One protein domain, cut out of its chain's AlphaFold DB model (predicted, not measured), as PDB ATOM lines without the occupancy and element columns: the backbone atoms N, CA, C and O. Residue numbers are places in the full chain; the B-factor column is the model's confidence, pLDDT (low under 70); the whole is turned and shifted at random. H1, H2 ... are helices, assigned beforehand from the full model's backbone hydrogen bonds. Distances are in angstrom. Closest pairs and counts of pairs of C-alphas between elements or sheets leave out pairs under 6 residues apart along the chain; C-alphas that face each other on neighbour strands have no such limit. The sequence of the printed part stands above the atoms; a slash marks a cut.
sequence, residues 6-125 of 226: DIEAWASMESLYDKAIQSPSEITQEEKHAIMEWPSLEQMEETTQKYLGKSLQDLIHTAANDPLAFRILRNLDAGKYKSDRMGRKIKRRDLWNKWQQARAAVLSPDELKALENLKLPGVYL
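This is residues 6 to 125 of the 226 residues of an uncharacterized protein of Aspergillus turcosus (UniProt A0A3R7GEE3). Two lobes of short, mostly crossed helices lie side by side: in one, H2 and H3 pack on the long helix H8, with H1 and H7 by the early part of H8; in the other, H5 and H9 cross, H4 meets the beginning of H5, and H6 is near these three. The short H10 makes a corner with H9 at the end of the printed part. The printed part has 120 residues with ten named helices, H1 to H10 in order along the chain, and no named strand; the class is all helix. It is compact, with a radius of gyration of the C-alphas of 14.7 A, and its rounded outline spans 38 by 32 by 23 A.

H1 is residues 6 to 11, beginning at C-alpha 6 (253.462, 207.311, 281.920). H2, residues 14 to 22, is 12.4 A long from first to last C-alpha, and H3 is residues 29 to 36. H4, residues 41 to 52, measures 15.9 A, and H5, residues 56 to 65, 14.5 A. H6 is residues 71 to 78; H7, residues 82 to 91, measures 14.7 A. H8, residues 93 to 106, is the longest helix at 20.3 A and begins at C-alpha 93 (260.975, 213.863, 293.135). H9, residues 109 to 119, measures 15.4 A, and H10, residues 121 to 125, ends at C-alpha 125 (245.435, 196.579, 309.520).

H1 is close to but not clearly touching H7, the closest C-alphas being those of Ile 7 and Arg 88, 6.8 A apart. H2 and H8 touch at a steep tilt of 47 degrees, running the same way, with the C-alphas of Tyr 17 and Ala 102 closest at 5.1 A. H3 and H8 touch at a steep tilt of 38 degrees, opposite ways, closest at C-alphas 32 and 106, 6.3 A. H4 touches H5 with residues 44 to 49 alone, closest at C-alphas 45 and 56, 5.5 A. H5 and H9 touch at a steep tilt of 62 degrees, the same way; the C-alphas of Ala 64 and Ala 114 are closest at 4.1 A. H6 and H9 are close but not clearly touching, closest at C-alphas 74 and 118, 7.1 A. H8 and H9 are close but not clearly touching, closest at C-alphas 104 and 112, 7.2 A. H9 and H10 only just touch, with 3 pairs of C-alphas within 8 A, and only at the corner, closest at C-alphas 118 and 124, 5.8 A. Every O i to N i+4 pair is within hydrogen-bond range in H2, H3, H4, H5, H6, H8, H9 and H10, against 1 of 2 in H1 and 5 of 6 in H7.

The two C-alphas farthest apart, those of Gly 53 and Lys 91, are 41.2 A apart. The printed part has no cut and no long link. The mean pLDDT of the printed part is 77.6; 34 residues are under 70, among them residues 67 to 86 and 118 to 125.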
ATOM      1  N   ASP A   6     254.071 207.018 280.615       68.94
ATOM      2  CA  ASP A   6     253.462 207.311 281.920       68.94
ATOM      3  C   ASP A   6     254.146 208.447 282.714       68.94
ATOM      4  O   ASP A   6     253.588 208.970 283.679       68.94
ATOM      5  N   ILE A   7     255.364 208.859 282.327       72.38
ATOM      6  CA  ILE A   7     256.111 209.945 283.000       72.38
ATOM      7  C   ILE A   7     255.937 211.278 282.277       72.38
ATOM      8  O   ILE A   7     255.756 212.295 282.940       72.38
ATOM      9  N   GLU A   8     255.979 211.287 280.944       78.88
ATOM     10  CA  GLU A   8     255.776 212.513 280.163       78.88
ATOM     11  C   GLU A   8     254.328 213.002 280.263       78.88
ATOM     12  O   GLU A   8     254.104 214.187 280.500       78.88
ATOM     13  N   ALA A   9     253.352 212.086 280.220       79.00
ATOM     14  CA  ALA A   9     251.949 212.408 280.479       79.00
ATOM     15  C   ALA A   9     251.715 212.918 281.911       79.00
ATOM     16  O   ALA A   9     250.858 213.761 282.145       79.00
ATOM     17  N   TRP A  10     252.491 212.442 282.885       79.94
ATOM     18  CA  TRP A  10     252.406 212.947 284.256       79.94
ATOM     19  C   TRP A  10     253.096 214.309 284.420       79.94
ATOM     20  O   TRP A  10     252.642 215.139 285.206       79.94
ATOM     21  N   ALA A  11     254.167 214.564 283.662       84.62
ATOM     22  CA  ALA A  11     254.853 215.852 283.622       84.62
ATOM     23  C   ALA A  11     254.034 216.938 282.915       84.62
ATOM     24  O   ALA A  11     254.070 218.089 283.342       84.62
ATOM     25  N   SER A  12     253.245 216.593 281.895       88.19
ATOM     26  CA  SER A  12     252.357 217.557 281.230       88.19
ATOM     27  C   SER A  12     251.238 218.079 282.143       88.19
ATOM     28  O   SER A  12     250.678 219.139 281.874       88.19
ATOM     29  N   MET A  13     250.959 217.389 283.254       90.62
ATOM     30  CA  MET A  13     250.012 217.827 284.283       90.62
ATOM     31  C   MET A  13     250.598 218.822 285.296       90.62
ATOM     32  O   MET A  13     249.883 219.263 286.194       90.62
ATOM     33  N   GLU A  14     251.877 219.191 285.196       92.94
ATOM     34  CA  GLU A  14     252.525 220.059 286.185       92.94
ATOM     35  C   GLU A  14     251.806 221.406 286.369       92.94
ATOM     36  O   GLU A  14     251.601 221.840 287.503       92.94
ATOM     37  N   SER A  15     251.336 222.016 285.276       94.62
ATOM     38  CA  SER A  15     250.563 223.265 285.316       94.62
ATOM     39  C   SER A  15     249.236 223.113 286.063       94.62
ATOM     40  O   SER A  15     248.813 224.026 286.771       94.62
ATOM     41  N   LEU A  16     248.595 221.948 285.952       95.25
ATOM     42  CA  LEU A  16     247.378 221.640 286.691       95.25
ATOM     43  C   LEU A  16     247.664 221.483 288.190       95.25
ATOM     44  O   LEU A  16     246.871 221.928 289.018       95.25
ATOM     45  N   TYR A  17     248.811 220.903 288.555       95.44
ATOM     46  CA  TYR A  17     249.236 220.841 289.955       95.44
ATOM     47  C   TYR A  17     249.519 222.234 290.518       95.44
ATOM     48  O   TYR A  17     249.101 222.527 291.635       95.44
ATOM     49  N   ASP A  18     250.166 223.104 289.743       96.94
ATOM     50  CA  ASP A  18     250.398 224.495 290.140       96.94
ATOM     51  C   ASP A  18     249.084 225.257 290.340       96.94
ATOM     52  O   ASP A  18     248.910 225.900 291.378       96.94
ATOM     53  N   LYS A  19     248.127 225.110 289.413       97.12
ATOM     54  CA  LYS A  19     246.773 225.668 289.551       97.12
ATOM     55  C   LYS A  19     246.107 225.189 290.842       97.12
ATOM     56  O   LYS A  19     245.579 226.000 291.595       97.12
ATOM     57  N   ALA A  20     246.169 223.890 291.124       96.44
ATOM     58  CA  ALA A  20     245.544 223.302 292.306       96.44
ATOM     59  C   ALA A  20     246.151 223.795 293.623       96.44
ATOM     60  O   ALA A  20     245.436 223.917 294.612       96.44
ATOM     61  N   ILE A  21     247.454 224.081 293.642       96.25
ATOM     62  CA  ILE A  21     248.149 224.603 294.824       96.25
ATOM     63  C   ILE A  21     247.837 226.091 295.035       96.25
ATOM     64  O   ILE A  21     247.643 226.517 296.171       96.25
ATOM     65  N   GLN A  22     247.811 226.882 293.960       97.00
ATOM     66  CA  GLN A  22     247.655 228.340 294.033       97.00
ATOM     67  C   GLN A  22     246.193 228.768 294.193       97.00
ATOM     68  O   GLN A  22     245.904 229.660 294.990       97.00
ATOM     69  N   SER A  23     245.283 228.101 293.482       95.56
ATOM     70  CA  SER A  23     243.855 228.428 293.434       95.56
ATOM     71  C   SER A  23     242.985 227.166 293.562       95.56
ATOM     72  O   SER A  23     242.301 226.789 292.606       95.56
ATOM     73  N   PRO A  24     242.949 226.501 294.735       93.00
ATOM     74  CA  PRO A  24     242.219 225.241 294.902       93.00
ATOM     75  C   PRO A  24     240.719 225.359 294.595       93.00
ATOM     76  O   PRO A  24     240.116 224.426 294.078       93.00
ATOM     77  N   SER A  25     240.113 226.519 294.872       93.44
ATOM     78  CA  SER A  25     238.693 226.788 294.608       93.44
ATOM     79  C   SER A  25     238.341 226.922 293.123       93.44
ATOM     80  O   SER A  25     237.163 226.901 292.782       93.44
ATOM     81  N   GLU A  26     239.334 227.085 292.243       95.69
ATOM     82  CA  GLU A  26     239.149 227.165 290.785       95.69
ATOM     83  C   GLU A  26     239.311 225.802 290.094       95.69
ATOM     84  O   GLU A  26     239.218 225.704 288.865       95.69
ATOM     85  N   ILE A  27     239.597 224.752 290.868       96.94
ATOM     86  CA  ILE A  27     239.693 223.389 290.362       96.94
ATOM     87  C   ILE A  27     238.290 222.832 290.144       96.94
ATOM     88  O   ILE A  27     237.474 222.743 291.060       96.94
ATOM     89  N   THR A  28     238.030 222.440 288.903       95.00
ATOM     90  CA  THR A  28     236.812 221.728 288.508       95.00
ATOM     91  C   THR A  28     236.812 220.296 289.041       95.00
ATOM     92  O   THR A  28     237.849 219.744 289.426       95.00
ATOM     93  N   GLN A  29     235.643 219.657 289.041       90.56
ATOM     94  CA  GLN A  29     235.529 218.267 289.474       90.56
ATOM     95  C   GLN A  29     236.351 217.338 288.566       90.56
ATOM     96  O   GLN A  29     237.042 216.447 289.053       90.56
ATOM     97  N   GLU A  30     236.345 217.569 287.255       90.06
ATOM     98  CA  GLU A  30     237.111 216.795 286.278       90.06
ATOM     99  C   GLU A  30     238.619 216.929 286.516       90.06
ATOM    100  O   GLU A  30     239.347 215.935 286.523       90.06
ATOM    101  N   GLU A  31     239.091 218.149 286.780       93.19
ATOM    102  CA  GLU A  31     240.488 218.419 287.124       93.19
ATOM    103  C   GLU A  31     240.893 217.745 288.438       93.19
ATOM    104  O   GLU A  31     241.962 217.134 288.511       93.19
ATOM    105  N   LYS A  32     240.035 217.789 289.464       91.56
ATOM    106  CA  LYS A  32     240.255 217.058 290.719       91.56
ATOM    107  C   LYS A  32     240.401 215.562 290.456       91.56
ATOM    108  O   LYS A  32     241.336 214.942 290.963       91.56
ATOM    109  N   HIS A  33     239.514 214.982 289.652       86.06
ATOM    110  CA  HIS A  33     239.573 213.567 289.295       86.06
ATOM    111  C   HIS A  33     240.853 213.234 288.519       86.06
ATOM    112  O   HIS A  33     241.485 212.220 288.812       86.06
ATOM    113  N   ALA A  34     241.306 214.111 287.619       87.00
ATOM    114  CA  ALA A  34     242.583 213.953 286.928       87.00
ATOM    115  C   ALA A  34     243.775 213.981 287.903       87.00
ATOM    116  O   ALA A  34     244.600 213.068 287.881       87.00
ATOM    117  N   ILE A  35     243.845 214.970 288.805       88.44
ATOM    118  CA  ILE A  35     244.906 215.093 289.827       88.44
ATOM    119  C   ILE A  35     244.941 213.859 290.737       88.44
ATOM    120  O   ILE A  35     246.017 213.362 291.088       88.44
ATOM    121  N   MET A  36     243.766 213.364 291.123       83.62
ATOM    122  CA  MET A  36     243.612 212.194 291.985       83.62
ATOM    123  C   MET A  36     243.769 210.863 291.243       83.62
ATOM    124  O   MET A  36     243.856 209.820 291.895       83.62
ATOM    125  N   GLU A  37     243.848 210.901 289.911       78.44
ATOM    126  CA  GLU A  37     243.813 209.735 289.024       78.44
ATOM    127  C   GLU A  37     242.570 208.856 289.260       78.44
ATOM    128  O   GLU A  37     242.627 207.629 289.152       78.44
ATOM    129  N   TRP A  38     241.448 209.480 289.623       77.75
ATOM    130  CA  TRP A  38     240.171 208.814 289.862       77.75
ATOM    131  C   TRP A  38     239.394 208.598 288.552       77.75
ATOM    132  O   TRP A  38     239.537 209.394 287.619       77.75
ATOM    133  N   PRO A  39     238.549 207.550 288.461       73.25
ATOM    134  CA  PRO A  39     237.546 207.428 287.398       73.25
ATOM    135  C   PRO A  39     236.600 208.631 287.392       73.25
ATOM    136  O   PRO A  39     236.594 209.399 288.351       73.25
ATOM    137  N   SER A  40     235.768 208.798 286.361       77.31
ATOM    138  CA  SER A  40     234.793 209.899 286.359       77.31
ATOM    139  C   SER A  40     233.832 209.805 287.554       77.31
ATOM    140  O   SER A  40     233.605 208.723 288.103       77.31
ATOM    141  N   LEU A  41     233.258 210.942 287.963       82.06
ATOM    142  CA  LEU A  41     232.282 210.973 289.057       82.06
ATOM    143  C   LEU A  41     231.111 210.025 288.781       82.06
ATOM    144  O   LEU A  41     230.786 209.204 289.631       82.06
ATOM    145  N   GLU A  42     230.572 210.066 287.563       79.94
ATOM    146  CA  GLU A  42     229.494 209.183 287.109       79.94
ATOM    147  C   GLU A  42     229.861 207.700 287.261       79.94
ATOM    148  O   GLU A  42     229.094 206.926 287.826       79.94
ATOM    149  N   GLN A  43     231.071 207.302 286.854       75.00
ATOM    150  CA  GLN A  43     231.537 205.919 287.005       75.00
ATOM    151  C   GLN A  43     231.672 205.511 288.475       75.00
ATOM    152  O   GLN A  43     231.352 204.375 288.841       75.00
ATOM    153  N   MET A  44     232.170 206.410 289.327       76.62
ATOM    154  CA  MET A  44     232.296 206.151 290.761       76.62
ATOM    155  C   MET A  44     230.921 206.026 291.428       76.62
ATOM    156  O   MET A  44     230.720 205.115 292.234       76.62
ATOM    157  N   GLU A  45     229.969 206.887 291.074       77.69
ATOM    158  CA  GLU A  45     228.587 206.831 291.555       77.69
ATOM    159  C   GLU A  45     227.867 205.567 291.081       77.69
ATOM    160  O   GLU A  45     227.322 204.832 291.903       77.69
ATOM    161  N   GLU A  46     227.942 205.237 289.789       71.75
ATOM    162  CA  GLU A  46     227.341 204.018 289.243       71.75
ATOM    163  C   GLU A  46     227.907 202.772 289.936       71.75
ATOM    164  O   GLU A  46     227.165 201.892 290.372       71.75
ATOM    165  N   THR A  47     229.231 202.708 290.101       66.69
ATOM    166  CA  THR A  47     229.907 201.566 290.731       66.69
ATOM    167  C   THR A  47     229.517 201.432 292.202       66.69
ATOM    168  O   THR A  47     229.194 200.337 292.668       66.69
ATOM    169  N   THR A  48     229.535 202.532 292.957       66.56
ATOM    170  CA  THR A  48     229.175 202.506 294.382       66.56
ATOM    171  C   THR A  48     227.713 202.119 294.570       66.56
ATOM    172  O   THR A  48     227.421 201.221 295.366       66.56
ATOM    173  N   GLN A  49     226.812 202.667 293.757       71.25
ATOM    174  CA  GLN A  49     225.401 202.314 293.803       71.25
ATOM    175  C   GLN A  49     225.162 200.848 293.413       71.25
ATOM    176  O   GLN A  49     224.450 200.131 294.113       71.25
ATOM    177  N   LYS A  50     225.789 200.366 292.337       67.12
ATOM    178  CA  LYS A  50     225.608 199.000 291.827       67.12
ATOM    179  C   LYS A  50     226.101 197.926 292.793       67.12
ATOM    180  O   LYS A  50     225.437 196.906 292.957       67.12
ATOM    181  N   TYR A  51     227.271 198.121 293.400       61.47
ATOM    182  CA  TYR A  51     227.910 197.079 294.212       61.47
ATOM    183  C   TYR A  51     227.618 197.191 295.707       61.47
ATOM    184  O   TYR A  51     227.744 196.193 296.416       61.47
ATOM    185  N   LEU A  52     227.242 198.375 296.193       66.62
ATOM    186  CA  LEU A  52     227.029 198.616 297.621       66.62
ATOM    187  C   LEU A  52     225.649 199.174 297.954       66.62
ATOM    188  O   LEU A  52     225.313 199.231 299.136       66.62
ATOM    189  N   GLY A  53     224.874 199.614 296.957       70.69
ATOM    190  CA  GLY A  53     223.578 200.256 297.178       70.69
ATOM    191  C   GLY A  53     223.673 201.564 297.967       70.69
ATOM    192  O   GLY A  53     222.725 201.909 298.670       70.69
ATOM    193  N   LYS A  54     224.821 202.248 297.918       74.25
ATOM    194  CA  LYS A  54     225.093 203.487 298.657       74.25
ATOM    195  C   LYS A  54     225.621 204.564 297.724       74.25
ATOM    196  O   LYS A  54     226.329 204.249 296.768       74.25
ATOM    197  N   SER A  55     225.358 205.821 298.077       83.81
ATOM    198  CA  SER A  55     225.958 206.965 297.396       83.81
ATOM    199  C   SER A  55     227.468 207.035 297.653       83.81
ATOM    200  O   SER A  55     227.974 206.580 298.689       83.81
ATOM    201  N   LEU A  56     228.199 207.647 296.719       79.94
ATOM    202  CA  LEU A  56     229.632 207.893 296.869       79.94
ATOM    203  C   LEU A  56     229.933 208.778 298.091       79.94
ATOM    204  O   LEU A  56     230.897 208.524 298.814       79.94
ATOM    205  N   GLN A  57     229.096 209.782 298.355       85.50
ATOM    206  CA  GLN A  57     229.257 210.684 299.495       85.50
ATOM    207  C   GLN A  57     229.087 209.952 300.832       85.50
ATOM    208  O   GLN A  57     229.932 210.096 301.716       85.50
ATOM    209  N   ASP A  58     228.057 209.111 300.963       82.19
ATOM    210  CA  ASP A  58     227.852 208.306 302.174       82.19
ATOM    211  C   ASP A  58     229.024 207.363 302.412       82.19
ATOM    212  O   ASP A  58     229.444 207.151 303.549       82.19
ATOM    213  N   LEU A  59     229.575 206.797 301.336       77.00
ATOM    214  CA  LEU A  59     230.748 205.945 301.409       77.00
ATOM    215  C   LEU A  59     231.952 206.723 301.957       77.00
ATOM    216  O   LEU A  59     232.581 206.267 302.912       77.00
ATOM    217  N   ILE A  60     232.256 207.891 301.377       79.50
ATOM    218  CA  ILE A  60     233.363 208.761 301.798       79.50
ATOM    219  C   ILE A  60     233.215 209.150 303.269       79.50
ATOM    220  O   ILE A  60     234.145 208.954 304.053       79.50
ATOM    221  N   HIS A  61     232.028 209.606 303.663       83.44
ATOM    222  CA  HIS A  61     231.739 209.963 305.046       83.44
ATOM    223  C   HIS A  61     231.864 208.760 305.991       83.44
ATOM    224  O   HIS A  61     232.440 208.858 307.078       83.44
ATOM    225  N   THR A  62     231.376 207.588 305.566       77.69
ATOM    226  CA  THR A  62     231.519 206.355 306.344       77.69
ATOM    227  C   THR A  62     232.990 206.043 306.560       77.69
ATOM    228  O   THR A  62     233.354 205.698 307.668       77.69
ATOM    229  N   ALA A  63     233.867 206.208 305.575       72.88
ATOM    230  CA  ALA A  63     235.283 205.879 305.734       72.88
ATOM    231  C   ALA A  63     236.131 206.913 306.454       72.88
ATOM    232  O   ALA A  63     237.140 206.565 307.077       72.88
ATOM    233  N   ALA A  64     235.708 208.170 306.418       78.25
ATOM    234  CA  ALA A  64     236.250 209.196 307.288       78.25
ATOM    235  C   ALA A  64     236.070 208.814 308.776       78.25
ATOM    236  O   ALA A  64     236.878 209.213 309.617       78.25
ATOM    237  N   ASN A  65     235.055 208.003 309.106       80.00
ATOM    238  CA  ASN A  65     234.688 207.648 310.484       80.00
ATOM    239  C   ASN A  65     234.867 206.152 310.833       80.00
ATOM    240  O   ASN A  65     235.162 205.816 311.980       80.00
ATOM    241  N   ASP A  66     234.774 205.256 309.854       70.62
ATOM    242  CA  ASP A  66     235.000 203.817 309.951       70.62
ATOM    243  C   ASP A  66     235.853 203.280 308.776       70.62
ATOM    244  O   ASP A  66     235.344 202.918 307.713       70.62
ATOM    245  N   PRO A  67     237.171 203.146 308.990       60.34
ATOM    246  CA  PRO A  67     238.143 202.665 308.004       60.34
ATOM    247  C   PRO A  67     237.854 201.275 307.406       60.34
ATOM    248  O   PRO A  67     238.417 200.939 306.365       60.34
ATOM    249  N   LEU A  68     237.001 200.450 308.037       59.00
ATOM    250  CA  LEU A  68     236.628 199.123 307.521       59.00
ATOM    251  C   LEU A  68     235.679 199.161 306.335       59.00
ATOM    252  O   LEU A  68     235.702 198.247 305.512       59.00
ATOM    253  N   ALA A  69     234.873 200.214 306.217       57.16
ATOM    254  CA  ALA A  69     233.882 200.336 305.156       57.16
ATOM    255  C   ALA A  69     234.509 200.504 303.757       57.16
ATOM    256  O   ALA A  69     233.795 200.592 302.760       57.16
ATOM    257  N   PHE A  70     235.842 200.551 303.656       60.62
ATOM    258  CA  PHE A  70     236.521 201.221 302.554       60.62
ATOM    259  C   PHE A  70     237.532 200.385 301.773       60.62
ATOM    260  O   PHE A  70     238.587 200.854 301.340       60.62
ATOM    261  N   ARG A  71     237.162 199.136 301.491       54.91
ATOM    262  CA  ARG A  71     237.900 198.280 300.550       54.91
ATOM    263  C   ARG A  71     237.857 198.814 299.104       54.91
ATOM    264  O   ARG A  71     238.787 198.569 298.345       54.91
ATOM    265  N   ILE A  72     236.825 199.578 298.737       51.72
ATOM    266  CA  ILE A  72     236.611 200.079 297.365       51.72
ATOM    267  C   ILE A  72     237.457 201.311 297.044       51.72
ATOM    268  O   ILE A  72     238.106 201.331 296.004       51.72
ATOM    269  N   LEU A  73     237.551 202.292 297.943       54.00
ATOM    270  CA  LEU A  73     238.385 203.471 297.689       54.00
ATOM    271  C   LEU A  73     239.885 203.165 297.793       54.00
ATOM    272  O   LEU A  73     240.675 203.745 297.055       54.00
ATOM    273  N   ARG A  74     240.271 202.150 298.583       56.44
ATOM    274  CA  ARG A  74     241.604 201.541 298.474       56.44
ATOM    275  C   ARG A  74     241.855 201.003 297.068       56.44
ATOM    276  O   ARG A  74     242.935 201.228 296.547       56.44
ATOM    277  N   ASN A  75     240.899 200.309 296.454       55.00
ATOM    278  CA  ASN A  75     241.067 199.809 295.088       55.00
ATOM    279  C   ASN A  75     241.097 200.943 294.053       55.00
ATOM    280  O   ASN A  75     241.767 200.793 293.044       55.00
ATOM    281  N   LEU A  76     240.453 202.083 294.313       56.06
ATOM    282  CA  LEU A  76     240.558 203.269 293.456       56.06
ATOM    283  C   LEU A  76     241.920 203.971 293.592       56.06
ATOM    284  O   LEU A  76     242.518 204.330 292.585       56.06
ATOM    285  N   ASP A  77     242.464 204.109 294.807       55.94
ATOM    286  CA  ASP A  77     243.796 204.710 295.014       55.94
ATOM    287  C   ASP A  77     244.950 203.741 294.678       55.94
ATOM    288  O   ASP A  77     246.027 204.178 294.269       55.94
ATOM    289  N   ALA A  78     244.739 202.428 294.827       51.81
ATOM    290  CA  ALA A  78     245.731 201.384 294.548       51.81
ATOM    291  C   ALA A  78     245.645 200.808 293.127       51.81
ATOM    292  O   ALA A  78     246.606 200.181 292.684       51.81
ATOM    293  N   GLY A  79     244.513 200.988 292.442       47.62
ATOM    294  CA  GLY A  79     244.158 200.258 291.224       47.62
ATOM    295  C   GLY A  79     244.910 200.675 289.973       47.62
ATOM    296  O   GLY A  79     244.926 199.896 289.027       47.62
ATOM    297  N   LYS A  80     245.552 201.856 289.962       47.78
ATOM    298  CA  LYS A  80     246.412 202.244 288.842       47.78
ATOM    299  C   LYS A  80     247.780 201.572 288.976       47.78
ATOM    300  O   LYS A  80     247.885 200.476 288.462       47.78
ATOM    301  N   TYR A  81     248.791 202.063 289.708       52.97
ATOM    302  CA  TYR A  81     250.081 201.335 289.774       52.97
ATOM    303  C   TYR A  81     250.928 201.646 291.022       52.97
ATOM    304  O   TYR A  81     251.468 202.744 291.185       52.97
ATOM    305  N   LYS A  82     251.122 200.653 291.904       52.50
ATOM    306  CA  LYS A  82     252.055 200.755 293.048       52.50
ATOM    307  C   LYS A  82     253.524 200.806 292.589       52.50
ATOM    308  O   LYS A  82     254.334 201.481 293.224       52.50
ATOM    309  N   SER A  83     253.856 200.134 291.483       51.53
ATOM    310  CA  SER A  83     255.180 200.151 290.841       51.53
ATOM    311  C   SER A  83     255.502 201.510 290.216       51.53
ATOM    312  O   SER A  83     256.576 202.065 290.461       51.53
ATOM    313  N   ASP A  84     254.554 202.094 289.481       63.22
ATOM    314  CA  ASP A  84     254.833 203.266 288.643       63.22
ATOM    315  C   ASP A  84     254.915 204.535 289.484       63.22
ATOM    316  O   ASP A  84     255.776 205.382 289.249       63.22
ATOM    317  N   ARG A  85     254.125 204.626 290.564       67.81
ATOM    318  CA  ARG A  85     254.238 205.717 291.546       67.81
ATOM    319  C   ARG A  85     255.604 205.737 292.238       67.81
ATOM    320  O   ARG A  85     256.160 206.817 292.444       67.81
ATOM    321  N   MET A  86     256.191 204.574 292.543       67.75
ATOM    322  CA  MET A  86     257.570 204.547 293.044       67.75
ATOM    323  C   MET A  86     258.584 204.943 291.970       67.75
ATOM    324  O   MET A  86     259.498 205.715 292.264       67.75
ATOM    325  N   GLY A  87     258.394 204.497 290.727       70.44
ATOM    326  CA  GLY A  87     259.209 204.941 289.595       70.44
ATOM    327  C   GLY A  87     259.195 206.464 289.422       70.44
ATOM    328  O   GLY A  87     260.257 207.079 289.325       70.44
ATOM    329  N   ARG A  88     258.012 207.088 289.469       73.88
ATOM    330  CA  ARG A  88     257.822 208.547 289.393       73.88
ATOM    331  C   ARG A  88     258.498 209.276 290.552       73.88
ATOM    332  O   ARG A  88     259.256 210.214 290.317       73.88
ATOM    333  N   LYS A  89     258.308 208.802 291.790       76.38
ATOM    334  CA  LYS A  89     258.948 209.375 292.986       76.38
ATOM    335  C   LYS A  89     260.476 209.383 292.892       76.38
ATOM    336  O   LYS A  89     261.103 210.340 293.340       76.38
ATOM    337  N   ILE A  90     261.069 208.320 292.347       76.75
ATOM    338  CA  ILE A  90     262.525 208.205 292.189       76.75
ATOM    339  C   ILE A  90     263.016 209.093 291.039       76.75
ATOM    340  O   ILE A  90     264.008 209.796 291.203       76.75
ATOM    341  N   LYS A  91     262.325 209.079 289.892       79.25
ATOM    342  CA  LYS A  91     262.769 209.761 288.665       79.25
ATOM    343  C   LYS A  91     262.522 211.277 288.666       79.25
ATOM    344  O   LYS A  91     263.303 212.004 288.063       79.25
ATOM    345  N   ARG A  92     261.456 211.760 289.315       81.44
ATOM    346  CA  ARG A  92     261.034 213.178 289.349       81.44
ATOM    347  C   ARG A  92     260.462 213.541 290.726       81.44
ATOM    348  O   ARG A  92     259.254 213.683 290.918       81.44
ATOM    349  N   ARG A  93     261.344 213.626 291.725       84.62
ATOM    350  CA  ARG A  93     260.975 213.863 293.135       84.62
ATOM    351  C   ARG A  93     260.331 215.235 293.369       84.62
ATOM    352  O   ARG A  93     259.463 215.365 294.227       84.62
ATOM    353  N   ASP A  94     260.763 216.233 292.611       88.06
ATOM    354  CA  ASP A  94     260.187 217.576 292.526       88.06
ATOM    355  C   ASP A  94     258.694 217.517 292.178       88.06
ATOM    356  O   ASP A  94     257.844 217.930 292.971       88.06
ATOM    357  N   LEU A  95     258.379 216.894 291.043       88.25
ATOM    358  CA  LEU A  95     257.021 216.754 290.538       88.25
ATOM    359  C   LEU A  95     256.174 215.867 291.455       88.25
ATOM    360  O   LEU A  95     254.991 216.122 291.654       88.25
ATOM    361  N   TRP A  96     256.792 214.869 292.094       88.19
ATOM    362  CA  TRP A  96     256.126 214.027 293.088       88.19
ATOM    363  C   TRP A  96     255.652 214.827 294.295       88.19
ATOM    364  O   TRP A  96     254.513 214.668 294.736       88.19
ATOM    365  N   ASN A  97     256.513 215.690 294.830       89.94
ATOM    366  CA  ASN A  97     256.153 216.539 295.958       89.94
ATOM    367  C   ASN A  97     255.057 217.535 295.562       89.94
ATOM    368  O   ASN A  97     254.106 217.710 296.322       89.94
ATOM    369  N   LYS A  98     255.152 218.127 294.366       92.81
ATOM    370  CA  LYS A  98     254.132 219.041 293.836       92.81
ATOM    371  C   LYS A  98     252.781 218.335 293.667       92.81
ATOM    372  O   LYS A  98     251.769 218.821 294.155       92.81
ATOM    373  N   TRP A  99     252.770 217.132 293.098       90.31
ATOM    374  CA  TRP A  99     251.564 216.307 292.991       90.31
ATOM    375  C   TRP A  99     250.945 215.988 294.360       90.31
ATOM    376  O   TRP A  99     249.733 216.093 294.525       90.31
ATOM    377  N   GLN A 100     251.750 215.649 295.375       89.06
ATOM    378  CA  GLN A 100     251.238 215.423 296.735       89.06
ATOM    379  C   GLN A 100     250.603 216.685 297.341       89.06
ATOM    380  O   GLN A 100     249.565 216.579 297.991       89.06
ATOM    381  N   GLN A 101     251.194 217.862 297.112       92.25
ATOM    382  CA  GLN A 101     250.631 219.142 297.560       92.25
ATOM    383  C   GLN A 101     249.314 219.455 296.843       92.25
ATOM    384  O   GLN A 101     248.325 219.761 297.505       92.25
ATOM    385  N   ALA A 102     249.270 219.294 295.518       93.25
ATOM    386  CA  ALA A 102     248.058 219.479 294.726       93.25
ATOM    387  C   ALA A 102     246.923 218.559 295.199       93.25
ATOM    388  O   ALA A 102     245.805 219.022 295.397       93.25
ATOM    389  N   ARG A 103     247.213 217.277 295.472       90.25
ATOM    390  CA  ARG A 103     246.228 216.343 296.044       90.25
ATOM    391  C   ARG A 103     245.675 216.834 297.377       90.25
ATOM    392  O   ARG A 103     244.468 216.816 297.569       90.25
ATOM    393  N   ALA A 104     246.544 217.251 298.294       90.38
ATOM    394  CA  ALA A 104     246.112 217.732 299.603       90.38
ATOM    395  C   ALA A 104     245.248 219.002 299.503       90.38
ATOM    396  O   ALA A 104     244.339 219.170 300.307       90.38
ATOM    397  N   ALA A 105     245.503 219.857 298.508       93.75
ATOM    398  CA  ALA A 105     244.767 221.100 298.302       93.75
ATOM    399  C   ALA A 105     243.339 220.897 297.760       93.75
ATOM    400  O   ALA A 105     242.453 221.682 298.086       93.75
ATOM    401  N   VAL A 106     243.102 219.855 296.950       93.12
ATOM    402  CA  VAL A 106     241.808 219.626 296.265       93.12
ATOM    403  C   VAL A 106     240.880 218.643 296.983       93.12
ATOM    404  O   VAL A 106     239.737 218.437 296.565       93.12
ATOM    405  N   LEU A 107     241.365 217.987 298.038       90.62
ATOM    406  CA  LEU A 107     240.572 217.052 298.829       90.62
ATOM    407  C   LEU A 107     239.716 217.800 299.848       90.62
ATOM    408  O   LEU A 107     240.193 218.674 300.570       90.62
ATOM    409  N   SER A 108     238.452 217.399 299.959       89.50
ATOM    410  CA  SER A 108     237.617 217.798 301.090       89.50
ATOM    411  C   SER A 108     238.138 217.172 302.394       89.50
ATOM    412  O   SER A 108     238.835 216.149 302.356       89.50
ATOM    413  N   PRO A 109     237.776 217.729 303.563       89.62
ATOM    414  CA  PRO A 109     238.197 217.179 304.852       89.62
ATOM    415  C   PRO A 109     237.848 215.693 305.033       89.62
ATOM    416  O   PRO A 109     238.680 214.925 305.519       89.62
ATOM    417  N   ASP A 110     236.658 215.271 304.597       85.81
ATOM    418  CA  ASP A 110     236.216 213.876 304.713       85.81
ATOM    419  C   ASP A 110     237.006 212.949 303.780       85.81
ATOM    420  O   ASP A 110     237.423 211.870 304.199       85.81
ATOM    421  N   GLU A 111     237.286 213.368 302.543       85.81
ATOM    422  CA  GLU A 111     238.104 212.577 301.615       85.81
ATOM    423  C   GLU A 111     239.551 212.453 302.097       85.81
ATOM    424  O   GLU A 111     240.133 211.367 302.031       85.81
ATOM    425  N   LEU A 112     240.131 213.545 302.610       85.56
ATOM    426  CA  LEU A 112     241.479 213.541 303.170       85.56
ATOM    427  C   LEU A 112     241.561 212.573 304.353       85.56
ATOM    428  O   LEU A 112     242.405 211.676 304.355       85.56
ATOM    429  N   LYS A 113     240.632 212.690 305.307       84.31
ATOM    430  CA  LYS A 113     240.552 211.811 306.480       84.31
ATOM    431  C   LYS A 113     240.333 210.351 306.080       84.31
ATOM    432  O   LYS A 113     240.982 209.458 306.624       84.31
ATOM    433  N   ALA A 114     239.465 210.090 305.101       79.31
ATOM    434  CA  ALA A 114     239.235 208.748 304.579       79.31
ATOM    435  C   ALA A 114     240.512 208.146 303.960       79.31
ATOM    436  O   ALA A 114     240.823 206.981 304.209       79.31
ATOM    437  N   LEU A 115     241.295 208.929 303.208       77.00
ATOM    438  CA  LEU A 115     242.576 208.483 302.643       77.00
ATOM    439  C   LEU A 115     243.670 208.301 303.706       77.00
ATOM    440  O   LEU A 115     244.472 207.371 303.610       77.00
ATOM    441  N   GLU A 116     243.732 209.156 304.724       78.44
ATOM    442  CA  GLU A 116     244.685 209.022 305.833       78.44
ATOM    443  C   GLU A 116     244.420 207.770 306.666       78.44
ATOM    444  O   GLU A 116     245.349 207.018 306.974       78.44
ATOM    445  N   ASN A 117     243.149 207.480 306.939       73.38
ATOM    446  CA  ASN A 117     242.721 206.257 307.609       73.38
ATOM    447  C   ASN A 117     243.207 204.985 306.891       73.38
ATOM    448  O   ASN A 117     243.523 203.996 307.554       73.38
ATOM    449  N   LEU A 118     243.322 205.012 305.556       65.31
ATOM    450  CA  LEU A 118     243.886 203.908 304.765       65.31
ATOM    451  C   LEU A 118     245.411 203.792 304.897       65.31
ATOM    452  O   LEU A 118     245.957 202.693 304.788       65.31
ATOM    453  N   LYS A 119     246.111 204.913 305.103       65.50
ATOM    454  CA  LYS A 119     247.577 204.952 305.225       65.50
ATOM    455  C   LYS A 119     248.059 204.516 306.603       65.50
ATOM    456  O   LYS A 119     249.186 204.040 306.701       65.50
ATOM    457  N   LEU A 120     247.241 204.678 307.645       65.06
ATOM    458  CA  LEU A 120     247.593 204.346 309.025       65.06
ATOM    459  C   LEU A 120     247.563 202.826 309.253       65.06
ATOM    460  O   LEU A 120     246.481 202.245 309.410       65.06
ATOM    461  N   PRO A 121     248.732 202.161 309.355       56.50
ATOM    462  CA  PRO A 121     248.794 200.708 309.471       56.50
ATOM    463  C   PRO A 121     248.073 200.224 310.735       56.50
ATOM    464  O   PRO A 121     247.346 199.240 310.691       56.50
ATOM    465  N   GLY A 122     248.205 200.953 311.848       58.88
ATOM    466  CA  GLY A 122     247.588 200.598 313.129       58.88
ATOM    467  C   GLY A 122     246.060 200.677 313.149       58.88
ATOM    468  O   GLY A 122     245.440 199.999 313.958       58.88
ATOM    469  N   VAL A 123     245.443 201.450 312.254       59.78
ATOM    470  CA  VAL A 123     243.984 201.615 312.208       59.78
ATOM    471  C   VAL A 123     243.380 200.661 311.180       59.78
ATOM    472  O   VAL A 123     242.485 199.881 311.507       59.78
ATOM    473  N   TYR A 124     243.910 200.664 309.955       59.12
ATOM    474  CA  TYR A 124     243.409 199.814 308.883       59.12
ATOM    475  C   TYR A 124     243.772 198.336 309.091       59.12
ATOM    476  O   TYR A 124     242.880 197.492 309.059       59.12
ATOM    477  N   LEU A 125     245.042 197.991 309.363       62.09
ATOM    478  CA  LEU A 125     245.435 196.579 309.520       62.09
ATOM    479  C   LEU A 125     244.831 195.963 310.777       62.09
ATOM    480  O   LEU A 125     244.459 194.797 310.743       62.09
TER     481      LEU A 125